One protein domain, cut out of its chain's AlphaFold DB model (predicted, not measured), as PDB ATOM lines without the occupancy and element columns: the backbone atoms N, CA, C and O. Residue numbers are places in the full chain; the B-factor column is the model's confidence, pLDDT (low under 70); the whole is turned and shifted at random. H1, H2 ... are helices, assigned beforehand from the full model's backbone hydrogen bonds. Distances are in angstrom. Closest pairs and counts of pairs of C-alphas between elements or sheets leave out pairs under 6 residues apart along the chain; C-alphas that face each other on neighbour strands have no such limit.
ATOM      1  N   GLU A  11     -38.961  39.846  54.319       60.03
ATOM      2  CA  GLU A  11     -40.074  39.787  55.275       60.03
ATOM      3  C   GLU A  11     -39.629  40.118  56.706       60.03
ATOM      4  O   GLU A  11     -40.295  40.888  57.398       60.03
ATOM      5  N   ALA A  12     -38.472  39.600  57.133       64.69
ATOM      6  CA  ALA A  12     -37.894  39.918  58.435       64.69
ATOM      7  C   ALA A  12     -37.460  41.391  58.523       64.69
ATOM      8  O   ALA A  12     -37.582  42.007  59.584       64.69
ATOM      9  N   LEU A  13     -37.004  41.974  57.410       64.38
ATOM     10  CA  LEU A  13     -36.629  43.384  57.330       64.38
ATOM     11  C   LEU A  13     -37.850  44.313  57.429       64.38
ATOM     12  O   LEU A  13     -37.809  45.293  58.166       64.38
ATOM     13  N   ILE A  14     -38.943  43.989  56.729       65.69
ATOM     14  CA  ILE A  14     -40.201  44.759  56.749       65.69
ATOM     15  C   ILE A  14     -40.869  44.688  58.128       65.69
ATOM     16  O   ILE A  14     -41.442  45.671  58.592       65.69
ATOM     17  N   ALA A  15     -40.791  43.533  58.791       70.56
ATOM     18  CA  ALA A  15     -41.355  43.331  60.122       70.56
ATOM     19  C   ALA A  15     -40.522  43.976  61.249       70.56
ATOM     20  O   ALA A  15     -41.006  44.083  62.378       70.56
ATOM     21  N   SER A  16     -39.284  44.397  60.967       64.62
ATOM     22  CA  SER A  16     -38.388  44.970  61.971       64.62
ATOM     23  C   SER A  16     -38.595  46.485  62.104       64.62
ATOM     24  O   SER A  16     -38.533  47.204  61.105       64.62
ATOM     25  N   PRO A  17     -38.799  47.016  63.323       70.75
ATOM     26  CA  PRO A  17     -38.837  48.458  63.526       70.75
ATOM     27  C   PRO A  17     -37.470  49.076  63.158       70.75
ATOM     28  O   PRO A  17     -36.440  48.458  63.440       70.75
ATOM     29  N   PRO A  18     -37.415  50.296  62.584       63.16
ATOM     30  CA  PRO A  18     -36.167  50.916  62.107       63.16
ATOM     31  C   PRO A  18     -35.072  51.017  63.179       63.16
ATOM     32  O   PRO A  18     -33.884  51.015  62.878       63.16
ATOM     33  N   GLU A  19     -35.491  51.082  64.441       69.62
ATOM     34  CA  GLU A  19     -34.657  51.186  65.640       69.62
ATOM     35  C   GLU A  19     -33.924  49.877  65.990       69.62
ATOM     36  O   GLU A  19     -32.962  49.894  66.756       69.62
ATOM     37  N   ALA A  20     -34.366  48.742  65.436       66.31
ATOM     38  CA  ALA A  20     -33.775  47.424  65.665       66.31
ATOM     39  C   ALA A  20     -32.616  47.099  64.707       66.31
ATOM     40  O   ALA A  20     -31.881  46.143  64.954       66.31
ATOM     41  N   VAL A  21     -32.426  47.884  63.637       68.12
ATOM     42  CA  VAL A  21     -31.291  47.722  62.717       68.12
ATOM     43  C   VAL A  21     -30.045  48.299  63.376       68.12
ATOM     44  O   VAL A  21     -29.929  49.510  63.576       68.12
ATOM     45  N   THR A  22     -29.089  47.443  63.730       73.75
ATOM     46  CA  THR A  22     -27.871  47.901  64.399       73.75
ATOM     47  C   THR A  22     -26.814  48.333  63.385       73.75
ATOM     48  O   THR A  22     -26.787  47.877  62.243       73.75
ATOM     49  N   ALA A  23     -25.853  49.155  63.818       71.94
ATOM     50  CA  ALA A  23     -24.710  49.547  62.985       71.94
ATOM     51  C   ALA A  23     -23.886  48.350  62.455       71.94
ATOM     52  O   ALA A  23     -23.123  48.505  61.506       71.94
ATOM     53  N   ARG A  24     -24.033  47.163  63.061       69.00
ATOM     54  CA  ARG A  24     -23.377  45.921  62.627       69.00
ATOM     55  C   ARG A  24     -24.101  45.225  61.473       69.00
ATOM     56  O   ARG A  24     -23.447  44.489  60.743       69.00
ATOM     57  N   ASP A  25     -25.395  45.478  61.295       68.00
ATOM     58  CA  ASP A  25     -26.226  44.855  60.256       68.00
ATOM     59  C   ASP A  25     -26.175  45.647  58.936       68.00
ATOM     60  O   ASP A  25     -26.381  45.095  57.857       68.00
ATOM     61  N   ILE A  26     -25.827  46.939  59.009       71.31
ATOM     62  CA  ILE A  26     -25.775  47.861  57.862       71.31
ATOM     63  C   ILE A  26     -24.899  47.344  56.705       71.31
ATOM     64  O   ILE A  26     -25.383  47.374  55.575       71.31
ATOM     65  N   PRO A  27     -23.659  46.849  56.913       72.44
ATOM     66  CA  PRO A  27     -22.818  46.407  55.799       72.44
ATOM     67  C   PRO A  27     -23.406  45.214  55.034       72.44
ATOM     68  O   PRO A  27     -23.403  45.217  53.807       72.44
ATOM     69  N   ALA A  28     -23.974  44.231  55.741       67.94
ATOM     70  CA  ALA A  28     -24.596  43.062  55.116       67.94
ATOM     71  C   ALA A  28     -25.864  43.447  54.334       67.94
ATOM     72  O   ALA A  28     -26.080  42.976  53.219       67.94
ATOM     73  N   LEU A  29     -26.670  44.365  54.880       68.62
ATOM     74  CA  LEU A  29     -27.836  44.911  54.184       68.62
ATOM     75  C   LEU A  29     -27.441  45.705  52.934       68.62
ATOM     76  O   LEU A  29     -28.090  45.581  51.897       68.62
ATOM     77  N   GLN A  30     -26.364  46.489  52.999       71.50
ATOM     78  CA  GLN A  30     -25.829  47.211  51.843       71.50
ATOM     79  C   GLN A  30     -25.332  46.255  50.755       71.50
ATOM     80  O   GLN A  30     -25.651  46.458  49.585       71.50
ATOM     81  N   GLU A  31     -24.604  45.200  51.118       70.69
ATOM     82  CA  GLU A  31     -24.161  44.168  50.173       70.69
ATOM     83  C   GLU A  31     -25.351  43.462  49.504       70.69
ATOM     84  O   GLU A  31     -25.380  43.343  48.275       70.69
ATOM     85  N   GLY A  32     -26.370  43.075  50.279       66.81
ATOM     86  CA  GLY A  32     -27.594  42.455  49.761       66.81
ATOM     87  C   GLY A  32     -28.395  43.373  48.831       66.81
ATOM     88  O   GLY A  32     -28.881  42.933  47.785       66.81
ATOM     89  N   LEU A  33     -28.484  44.668  49.154       71.25
ATOM     90  CA  LEU A  33     -29.125  45.674  48.303       71.25
ATOM     91  C   LEU A  33     -28.361  45.894  46.994       71.25
ATOM     92  O   LEU A  33     -28.985  45.968  45.940       71.25
ATOM     93  N   ILE A  34     -27.027  45.959  47.037       72.25
ATOM     94  CA  ILE A  34     -26.192  46.113  45.836       72.25
ATOM     95  C   ILE A  34     -26.326  44.891  44.920       72.25
ATOM     96  O   ILE A  34     -26.436  45.046  43.705       72.25
ATOM     97  N   ALA A  35     -26.339  43.679  45.481       70.25
ATOM     98  CA  ALA A  35     -26.565  42.459  44.707       70.25
ATOM     99  C   ALA A  35     -27.963  42.452  44.064       70.25
ATOM    100  O   ALA A  35     -28.090  42.228  42.861       70.25
ATOM    101  N   SER A  36     -28.995  42.800  44.834       70.31
ATOM    102  CA  SER A  36     -30.377  42.871  44.342       70.31
ATOM    103  C   SER A  36     -30.560  43.944  43.264       70.31
ATOM    104  O   SER A  36     -31.255  43.716  42.275       70.31
ATOM    105  N   ALA A  37     -29.903  45.098  43.407       73.50
ATOM    106  CA  ALA A  37     -29.924  46.164  42.410       73.50
ATOM    107  C   ALA A  37     -29.337  45.698  41.070       73.50
ATOM    108  O   ALA A  37     -29.933  45.955  40.030       73.50
ATOM    109  N   LYS A  38     -28.237  44.932  41.084       73.88
ATOM    110  CA  LYS A  38     -27.646  44.357  39.862       73.88
ATOM    111  C   LYS A  38     -28.599  43.401  39.141       73.88
ATOM    112  O   LYS A  38     -28.652  43.412  37.913       73.88
ATOM    113  N   PHE A  39     -29.376  42.613  39.886       80.31
ATOM    114  CA  PHE A  39     -30.392  41.732  39.305       80.31
ATOM    115  C   PHE A  39     -31.526  42.536  38.660       80.31
ATOM    116  O   PHE A  39     -31.923  42.259  37.529       80.31
ATOM    117  N   LEU A  40     -32.007  43.579  39.340       80.38
ATOM    118  CA  LEU A  40     -33.029  44.471  38.791       80.38
ATOM    119  C   LEU A  40     -32.532  45.211  37.541       80.38
ATOM    120  O   LEU A  40     -33.274  45.327  36.570       80.38
ATOM    121  N   GLU A  41     -31.278  45.662  37.532       85.06
ATOM    122  CA  GLU A  41     -30.644  46.286  36.366       85.06
ATOM    123  C   GLU A  41     -30.536  45.322  35.177       85.06
ATOM    124  O   GLU A  41     -30.769  45.724  34.038       85.06
ATOM    125  N   GLU A  42     -30.202  44.050  35.417       85.12
ATOM    126  CA  GLU A  42     -30.158  43.024  34.372       85.12
ATOM    127  C   GLU A  42     -31.550  42.745  33.785       85.12
ATOM    128  O   GLU A  42     -31.715  42.754  32.563       85.12
ATOM    129  N   ALA A  43     -32.568  42.573  34.632       85.25
ATOM    130  CA  ALA A  43     -33.943  42.364  34.182       85.25
ATOM    131  C   ALA A  43     -34.485  43.578  33.401       85.25
ATOM    132  O   ALA A  43     -35.042  43.419  32.311       85.25
ATOM    133  N   ALA A  44     -34.260  44.792  33.912       88.62
ATOM    134  CA  ALA A  44     -34.656  46.034  33.251       88.62
ATOM    135  C   ALA A  44     -33.941  46.221  31.903       88.62
ATOM    136  O   ALA A  44     -34.542  46.705  30.943       88.62
ATOM    137  N   PHE A  45     -32.677  45.802  31.797       92.00
ATOM    138  CA  PHE A  45     -31.943  45.825  30.536       92.00
ATOM    139  C   PHE A  45     -32.592  44.922  29.477       92.00
ATOM    140  O   PHE A  45     -32.747  45.352  28.334       92.00
ATOM    141  N   TYR A  46     -33.017  43.703  29.828       89.56
ATOM    142  CA  TYR A  46     -33.702  42.822  28.873       89.56
ATOM    143  C   TYR A  46     -35.055  43.385  28.427       89.56
ATOM    144  O   TYR A  46     -35.369  43.348  27.236       89.56
ATOM    145  N   GLU A  47     -35.821  43.990  29.338       89.56
ATOM    146  CA  GLU A  47     -37.064  44.686  28.988       89.56
ATOM    147  C   GLU A  47     -36.809  45.850  28.013       89.56
ATOM    148  O   GLU A  47     -37.476  45.971  26.979       89.56
ATOM    149  N   GLN A  48     -35.789  46.670  28.282       90.44
ATOM    150  CA  GLN A  48     -35.378  47.751  27.385       90.44
ATOM    151  C   GLN A  48     -34.902  47.228  26.028       90.44
ATOM    152  O   GLN A  48     -35.255  47.806  25.000       90.44
ATOM    153  N   ALA A  49     -34.158  46.121  25.995       88.06
ATOM    154  CA  ALA A  49     -33.712  45.499  24.753       88.06
ATOM    155  C   ALA A  49     -34.894  44.986  23.913       88.06
ATOM    156  O   ALA A  49     -34.878  45.127  22.690       88.06
ATOM    157  N   MET A  50     -35.959  44.470  24.538       86.62
ATOM    158  CA  MET A  50     -37.193  44.117  23.825       86.62
ATOM    159  C   MET A  50     -37.890  45.343  23.224       86.62
ATOM    160  O   MET A  50     -38.374  45.288  22.093       86.62
ATOM    161  N   LEU A  51     -37.952  46.461  23.951       87.19
ATOM    162  CA  LEU A  51     -38.536  47.701  23.429       87.19
ATOM    163  C   LEU A  51     -37.702  48.271  22.278       87.19
ATOM    164  O   LEU A  51     -38.253  48.596  21.225       87.19
ATOM    165  N   TRP A  52     -36.381  48.326  22.450       84.88
ATOM    166  CA  TRP A  52     -35.438  48.765  21.424       84.88
ATOM    167  C   TRP A  52     -35.501  47.877  20.178       84.88
ATOM    168  O   TRP A  52     -35.539  48.387  19.057       84.88
ATOM    169  N   GLY A  53     -35.637  46.562  20.354       83.69
ATOM    170  CA  GLY A  53     -35.730  45.599  19.260       83.69
ATOM    171  C   GLY A  53     -36.937  45.768  18.337       83.69
ATOM    172  O   GLY A  53     -36.930  45.233  17.237       83.69
ATOM    173  N   ARG A  54     -37.955  46.545  18.732       82.88
ATOM    174  CA  ARG A  54     -39.053  46.947  17.829       82.88
ATOM    175  C   ARG A  54     -38.636  47.996  16.797       82.88
ATOM    176  O   ARG A  54     -39.371  48.229  15.845       82.88
ATOM    177  N   THR A  55     -37.517  48.674  17.038       82.19
ATOM    178  CA  THR A  55     -36.972  49.731  16.175       82.19
ATOM    179  C   THR A  55     -35.668  49.313  15.503       82.19
ATOM    180  O   THR A  55     -35.461  49.656  14.345       82.19
ATOM    181  N   ASP A  56     -34.814  48.559  16.201       84.75
ATOM    182  CA  ASP A  56     -33.568  48.004  15.662       84.75
ATOM    183  C   ASP A  56     -33.238  46.675  16.361       84.75
ATOM    184  O   ASP A  56     -32.542  46.614  17.381       84.75
ATOM    185  N   ALA A  57     -33.789  45.584  15.824       85.62
ATOM    186  CA  ALA A  57     -33.638  44.252  16.399       85.62
ATOM    187  C   ALA A  57     -32.183  43.755  16.386       85.62
ATOM    188  O   ALA A  57     -31.761  43.071  17.322       85.62
ATOM    189  N   ARG A  58     -31.395  44.126  15.365       83.31
ATOM    190  CA  ARG A  58     -29.979  43.744  15.250       83.31
ATOM    191  C   ARG A  58     -29.132  44.406  16.324       83.31
ATOM    192  O   ARG A  58     -28.338  43.720  16.969       83.31
ATOM    193  N   ALA A  59     -29.295  45.711  16.522       87.88
ATOM    194  CA  ALA A  59     -28.527  46.434  17.524       87.88
ATOM    195  C   ALA A  59     -28.882  45.969  18.945       87.88
ATOM    196  O   ALA A  59     -27.980  45.723  19.746       87.88
ATOM    197  N   ALA A  60     -30.168  45.725  19.222       89.00
ATOM    198  CA  ALA A  60     -30.608  45.147  20.492       89.00
ATOM    199  C   ALA A  60     -30.036  43.733  20.722       89.00
ATOM    200  O   ALA A  60     -29.544  43.431  21.810       89.00
ATOM    201  N   HIS A  61     -30.035  42.875  19.696       90.75
ATOM    202  CA  HIS A  61     -29.471  41.525  19.784       90.75
ATOM    203  C   HIS A  61     -27.960  41.558  20.058       90.75
ATOM    204  O   HIS A  61     -27.469  40.848  20.936       90.75
ATOM    205  N   ALA A  62     -27.220  42.413  19.348       89.69
ATOM    206  CA  ALA A  62     -25.790  42.601  19.570       89.69
ATOM    207  C   ALA A  62     -25.483  43.146  20.975       89.69
ATOM    208  O   ALA A  62     -24.529  42.694  21.603       89.69
ATOM    209  N   ALA A  63     -26.303  44.065  21.494       91.69
ATOM    210  CA  ALA A  63     -26.130  44.624  22.833       91.69
ATOM    211  C   ALA A  63     -26.321  43.583  23.945       91.69
ATOM    212  O   ALA A  63     -25.590  43.614  24.934       91.69
ATOM    213  N   ILE A  64     -27.259  42.641  23.781       89.12
ATOM    214  CA  ILE A  64     -27.426  41.536  24.735       89.12
ATOM    215  C   ILE A  64     -26.197  40.627  24.733       89.12
ATOM    216  O   ILE A  64     -25.682  40.322  25.802       89.12
ATOM    217  N   LEU A  65     -25.696  40.243  23.555       88.69
ATOM    218  CA  LEU A  65     -24.489  39.415  23.457       88.69
ATOM    219  C   LEU A  65     -23.238  40.129  23.992       88.69
ATOM    220  O   LEU A  65     -22.371  39.498  24.580       88.69
ATOM    221  N   ALA A  66     -23.144  41.448  23.809       87.56
ATOM    222  CA  ALA A  66     -22.022  42.248  24.301       87.56
ATOM    223  C   ALA A  66     -22.033  42.449  25.826       87.56
ATOM    224  O   ALA A  66     -21.005  42.810  26.395       87.56
ATOM    225  N   ARG A  67     -23.181  42.242  26.487       82.56
ATOM    226  CA  ARG A  67     -23.290  42.294  27.950       82.56
ATOM    227  C   ARG A  67     -22.697  41.050  28.615       82.56
ATOM    228  O   ARG A  67     -22.343  41.119  29.790       82.56
ATOM    229  N   ASP A  68     -22.589  39.939  27.890       74.38
ATOM    230  CA  ASP A  68     -22.070  38.698  28.449       74.38
ATOM    231  C   ASP A  68     -20.597  38.851  28.832       74.38
ATOM    232  O   ASP A  68     -19.745  39.232  28.025       74.38
ATOM    233  N   VAL A  69     -20.295  38.516  30.083       74.69
ATOM    234  CA  VAL A  69     -18.923  38.403  30.567       74.69
ATOM    235  C   VAL A  69     -18.489  36.949  30.367       74.69
ATOM    236  O   VAL A  69     -19.224  36.050  30.782       74.69
ATOM    237  N   PRO A  70     -17.326  36.681  29.744       70.44
ATOM    238  CA  PRO A  70     -16.823  35.319  29.598       70.44
ATOM    239  C   PRO A  70     -16.790  34.583  30.943       70.44
ATOM    240  O   PRO A  70     -16.377  35.157  31.950       70.44
ATOM    241  N   ASP A  71     -17.228  33.324  30.940       70.31
ATOM    242  CA  ASP A  71     -17.233  32.419  32.100       70.31
ATOM    243  C   ASP A  71     -18.112  32.856  33.292       70.31
ATOM    244  O   ASP A  71     -18.003  32.294  34.383       70.31
ATOM    245  N   VAL A  72     -19.022  33.818  33.090       75.88
ATOM    246  CA  VAL A  72     -20.033  34.218  34.079       75.88
ATOM    247  C   VAL A  72     -21.421  33.953  33.513       75.88
ATOM    248  O   VAL A  72     -21.809  34.515  32.490       75.88
ATOM    249  N   GLU A  73     -22.183  33.094  34.187       72.44
ATOM    250  CA  GLU A  73     -23.575  32.853  33.823       72.44
ATOM    251  C   GLU A  73     -24.427  34.087  34.185       72.44
ATOM    252  O   GLU A  73     -24.253  34.646  35.273       72.44
ATOM    253  N   PRO A  74     -25.314  34.559  33.287       81.06
ATOM    254  CA  PRO A  74     -26.250  35.637  33.603       81.06
ATOM    255  C   PRO A  74     -27.138  35.253  34.789       81.06
ATOM    256  O   PRO A  74     -27.443  34.079  34.989       81.06
ATOM    257  N   THR A  75     -27.609  36.249  35.540       83.81
ATOM    258  CA  THR A  75     -28.518  36.016  36.672       83.81
ATOM    259  C   THR A  75     -29.829  35.383  36.200       83.81
ATOM    260  O   THR A  75     -30.401  34.550  36.900       83.81
ATOM    261  N   PHE A  76     -30.305  35.768  35.009       81.56
ATOM    262  CA  PHE A  76     -31.553  35.266  34.426       81.56
ATOM    263  C   PHE A  76     -31.319  34.616  33.050       81.56
ATOM    264  O   PHE A  76     -31.653  35.210  32.013       81.56
ATOM    265  N   PRO A  77     -30.759  33.393  32.997       78.25
ATOM    266  CA  PRO A  77     -30.395  32.744  31.740       78.25
ATOM    267  C   PRO A  77     -31.604  32.483  30.830       78.25
ATOM    268  O   PRO A  77     -31.512  32.666  29.612       78.25
ATOM    269  N   GLU A  78     -32.766  32.142  31.392       71.94
ATOM    270  CA  GLU A  78     -33.999  31.917  30.633       71.94
ATOM    271  C   GLU A  78     -34.547  33.214  30.034       71.94
ATOM    272  O   GLU A  78     -34.972  33.229  28.876       71.94
ATOM    273  N   LEU A  79     -34.509  34.316  30.792       76.69
ATOM    274  CA  LEU A  79     -34.970  35.624  30.322       76.69
ATOM    275  C   LEU A  79     -34.073  36.141  29.192       76.69
ATOM    276  O   LEU A  79     -34.574  36.626  28.172       76.69
ATOM    277  N   ARG A  80     -32.754  35.960  29.322       84.75
ATOM    278  CA  ARG A  80     -31.788  36.253  28.260       84.75
ATOM    279  C   ARG A  80     -32.088  35.446  26.997       84.75
ATOM    280  O   ARG A  80     -32.184  36.019  25.910       84.75
ATOM    281  N   LEU A  81     -32.262  34.128  27.128       79.44
ATOM    282  CA  LEU A  81     -32.537  33.240  25.996       79.44
ATOM    283  C   LEU A  81     -33.854  33.602  25.299       79.44
ATOM    284  O   LEU A  81     -33.886  33.707  24.073       79.44
ATOM    285  N   ALA A  82     -34.923  33.833  26.064       73.06
ATOM    286  CA  ALA A  82     -36.220  34.233  25.528       73.06
ATOM    287  C   ALA A  82     -36.133  35.563  24.762       73.06
ATOM    288  O   ALA A  82     -36.685  35.684  23.666       73.06
ATOM    289  N   THR A  83     -35.384  36.531  25.295       80.06
ATOM    290  CA  THR A  83     -35.178  37.839  24.660       80.06
ATOM    291  C   THR A  83     -34.394  37.709  23.350       80.06
ATOM    292  O   THR A  83     -34.819  38.239  22.322       80.06
ATOM    293  N   LEU A  84     -33.296  36.943  23.337       82.75
ATOM    294  CA  LEU A  84     -32.518  36.671  22.120       82.75
ATOM    295  C   LEU A  84     -33.333  35.916  21.063       82.75
ATOM    296  O   LEU A  84     -33.261  36.245  19.877       82.75
ATOM    297  N   ALA A  85     -34.135  34.932  21.475       75.19
ATOM    298  CA  ALA A  85     -35.006  34.176  20.578       75.19
ATOM    299  C   ALA A  85     -36.076  35.073  19.936       75.19
ATOM    300  O   ALA A  85     -36.300  34.996  18.726       75.19
ATOM    301  N   TRP A  86     -36.691  35.962  20.722       83.81
ATOM    302  CA  TRP A  86     -37.660  36.942  20.230       83.81
ATOM    303  C   TRP A  86     -37.032  37.920  19.227       83.81
ATOM    304  O   TRP A  86     -37.564  38.100  18.130       83.81
ATOM    305  N   LEU A  87     -35.858  38.482  19.541       83.06
ATOM    306  CA  LEU A  87     -35.124  39.367  18.627       83.06
ATOM    307  C   LEU A  87     -34.724  38.646  17.335       83.06
ATOM    308  O   LEU A  87     -34.903  39.183  16.245       83.06
ATOM    309  N   THR A  88     -34.259  37.398  17.438       81.38
ATOM    310  CA  THR A  88     -33.919  36.557  16.279       81.38
ATOM    311  C   THR A  88     -35.137  36.309  15.391       81.38
ATOM    312  O   THR A  88     -35.023  36.299  14.165       81.38
ATOM    313  N   GLN A  89     -36.317  36.113  15.981       81.31
ATOM    314  CA  GLN A  89     -37.552  35.952  15.220       81.31
ATOM    315  C   GLN A  89     -37.901  37.221  14.433       81.31
ATOM    316  O   GLN A  89     -38.316  37.114  13.279       81.31
ATOM    317  N   ILE A  90     -37.723  38.402  15.029       81.75
ATOM    318  CA  ILE A  90     -37.958  39.691  14.360       81.75
ATOM    319  C   ILE A  90     -36.961  39.893  13.224       81.75
ATOM    320  O   ILE A  90     -37.378  40.082  12.087       81.75
ATOM    321  N   ILE A  91     -35.672  39.711  13.506       80.69
ATOM    322  CA  ILE A  91     -34.579  39.730  12.526       80.69
ATOM    323  C   ILE A  91     -34.904  38.837  11.322       80.69
ATOM    324  O   ILE A  91     -34.841  39.275  10.179       80.69
ATOM    325  N   ARG A  92     -35.336  37.590  11.555       70.81
ATOM    326  CA  ARG A  92     -35.694  36.648  10.479       70.81
ATOM    327  C   ARG A  92     -36.913  37.084   9.669       70.81
ATOM    328  O   ARG A  92     -36.976  36.796   8.477       70.81
ATOM    329  N   ARG A  93     -37.887  37.749  10.298       66.56
ATOM    330  CA  ARG A  93     -39.046  38.323   9.596       66.56
ATOM    331  C   ARG A  93     -38.633  39.510   8.727       66.56
ATOM    332  O   ARG A  93     -39.090  39.606   7.592       66.56
ATOM    333  N   GLU A  94     -37.754  40.369   9.235       66.56
ATOM    334  CA  GLU A  94     -37.297  41.586   8.556       66.56
ATOM    335  C   GLU A  94     -36.286  41.306   7.429       66.56
ATOM    336  O   GLU A  94     -36.322  41.961   6.388       66.56
ATOM    337  N   GLU A  95     -35.416  40.303   7.581       61.38
ATOM    338  CA  GLU A  95     -34.258  40.088   6.695       61.38
ATOM    339  C   GLU A  95     -34.481  39.141   5.517       61.38
ATOM    340  O   GLU A  95     -33.575  38.937   4.709       61.38
ATOM    341  N   GLY A  96     -35.688  38.608   5.352       52.72
ATOM    342  CA  GLY A  96     -36.037  37.849   4.156       52.72
ATOM    343  C   GLY A  96     -36.608  36.483   4.464       52.72
ATOM    344  O   GLY A  96     -36.000  35.457   4.166       52.72
TER     345      GLY A  96
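AT A GLANCE: This is residues 11 to 96 of the 241 residues of an uncharacterized protein of Methylorubrum salsuginis (UniProt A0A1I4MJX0). A rod: long helix H2 has its last part in an up-and-down bundle with H3 and H4, each running against the one before, while its residues 26 to 28 and 30 to 37 stick out toward small H1. The printed part has 86 residues with four named helices, H1 to H4, no named strand: all helix. It is extended, radius of gyration of the C-alphas 18.5 A, spanning 63 by 27 by 17 A.

HOW THE PARTS SIT: H1, residues 11 to 15, is apart from H2, residues 26 to 52. Residues 46 to 52 of H2 touch H3, residues 57 to 67, in a hairpin, closest C-alphas Ala 49 and Ala 60, 5.3 A, at a shallow tilt of 24 degrees. H3 and H4, residues 77 to 94, form another hairpin, closest C-alphas Ala 57 and Leu 87, 5.6 A. H2 touches H4 the same way, closest C-alphas Met 50 and Thr 83, 6.6 A. Every O i to N i+4 pair is within hydrogen-bond range in H1, H2, H3 and H4.

IN THESE COORDINATES: H1 measures 6.1 A from C-alpha 11 (-40.074, 39.787, 55.275), H2 37.7 A, H3 15.6 A, H4 25.8 A to C-alpha 94 (-37.297, 41.586, 8.556).

THE WHOLE: The farthest C-alphas, Glu 19 and Gly 96, are 62.9 A apart. The printed part has no cut and no long link. The model's pLDDT is under 70 in 18 residues of the printed part, among them residues 93 to 96.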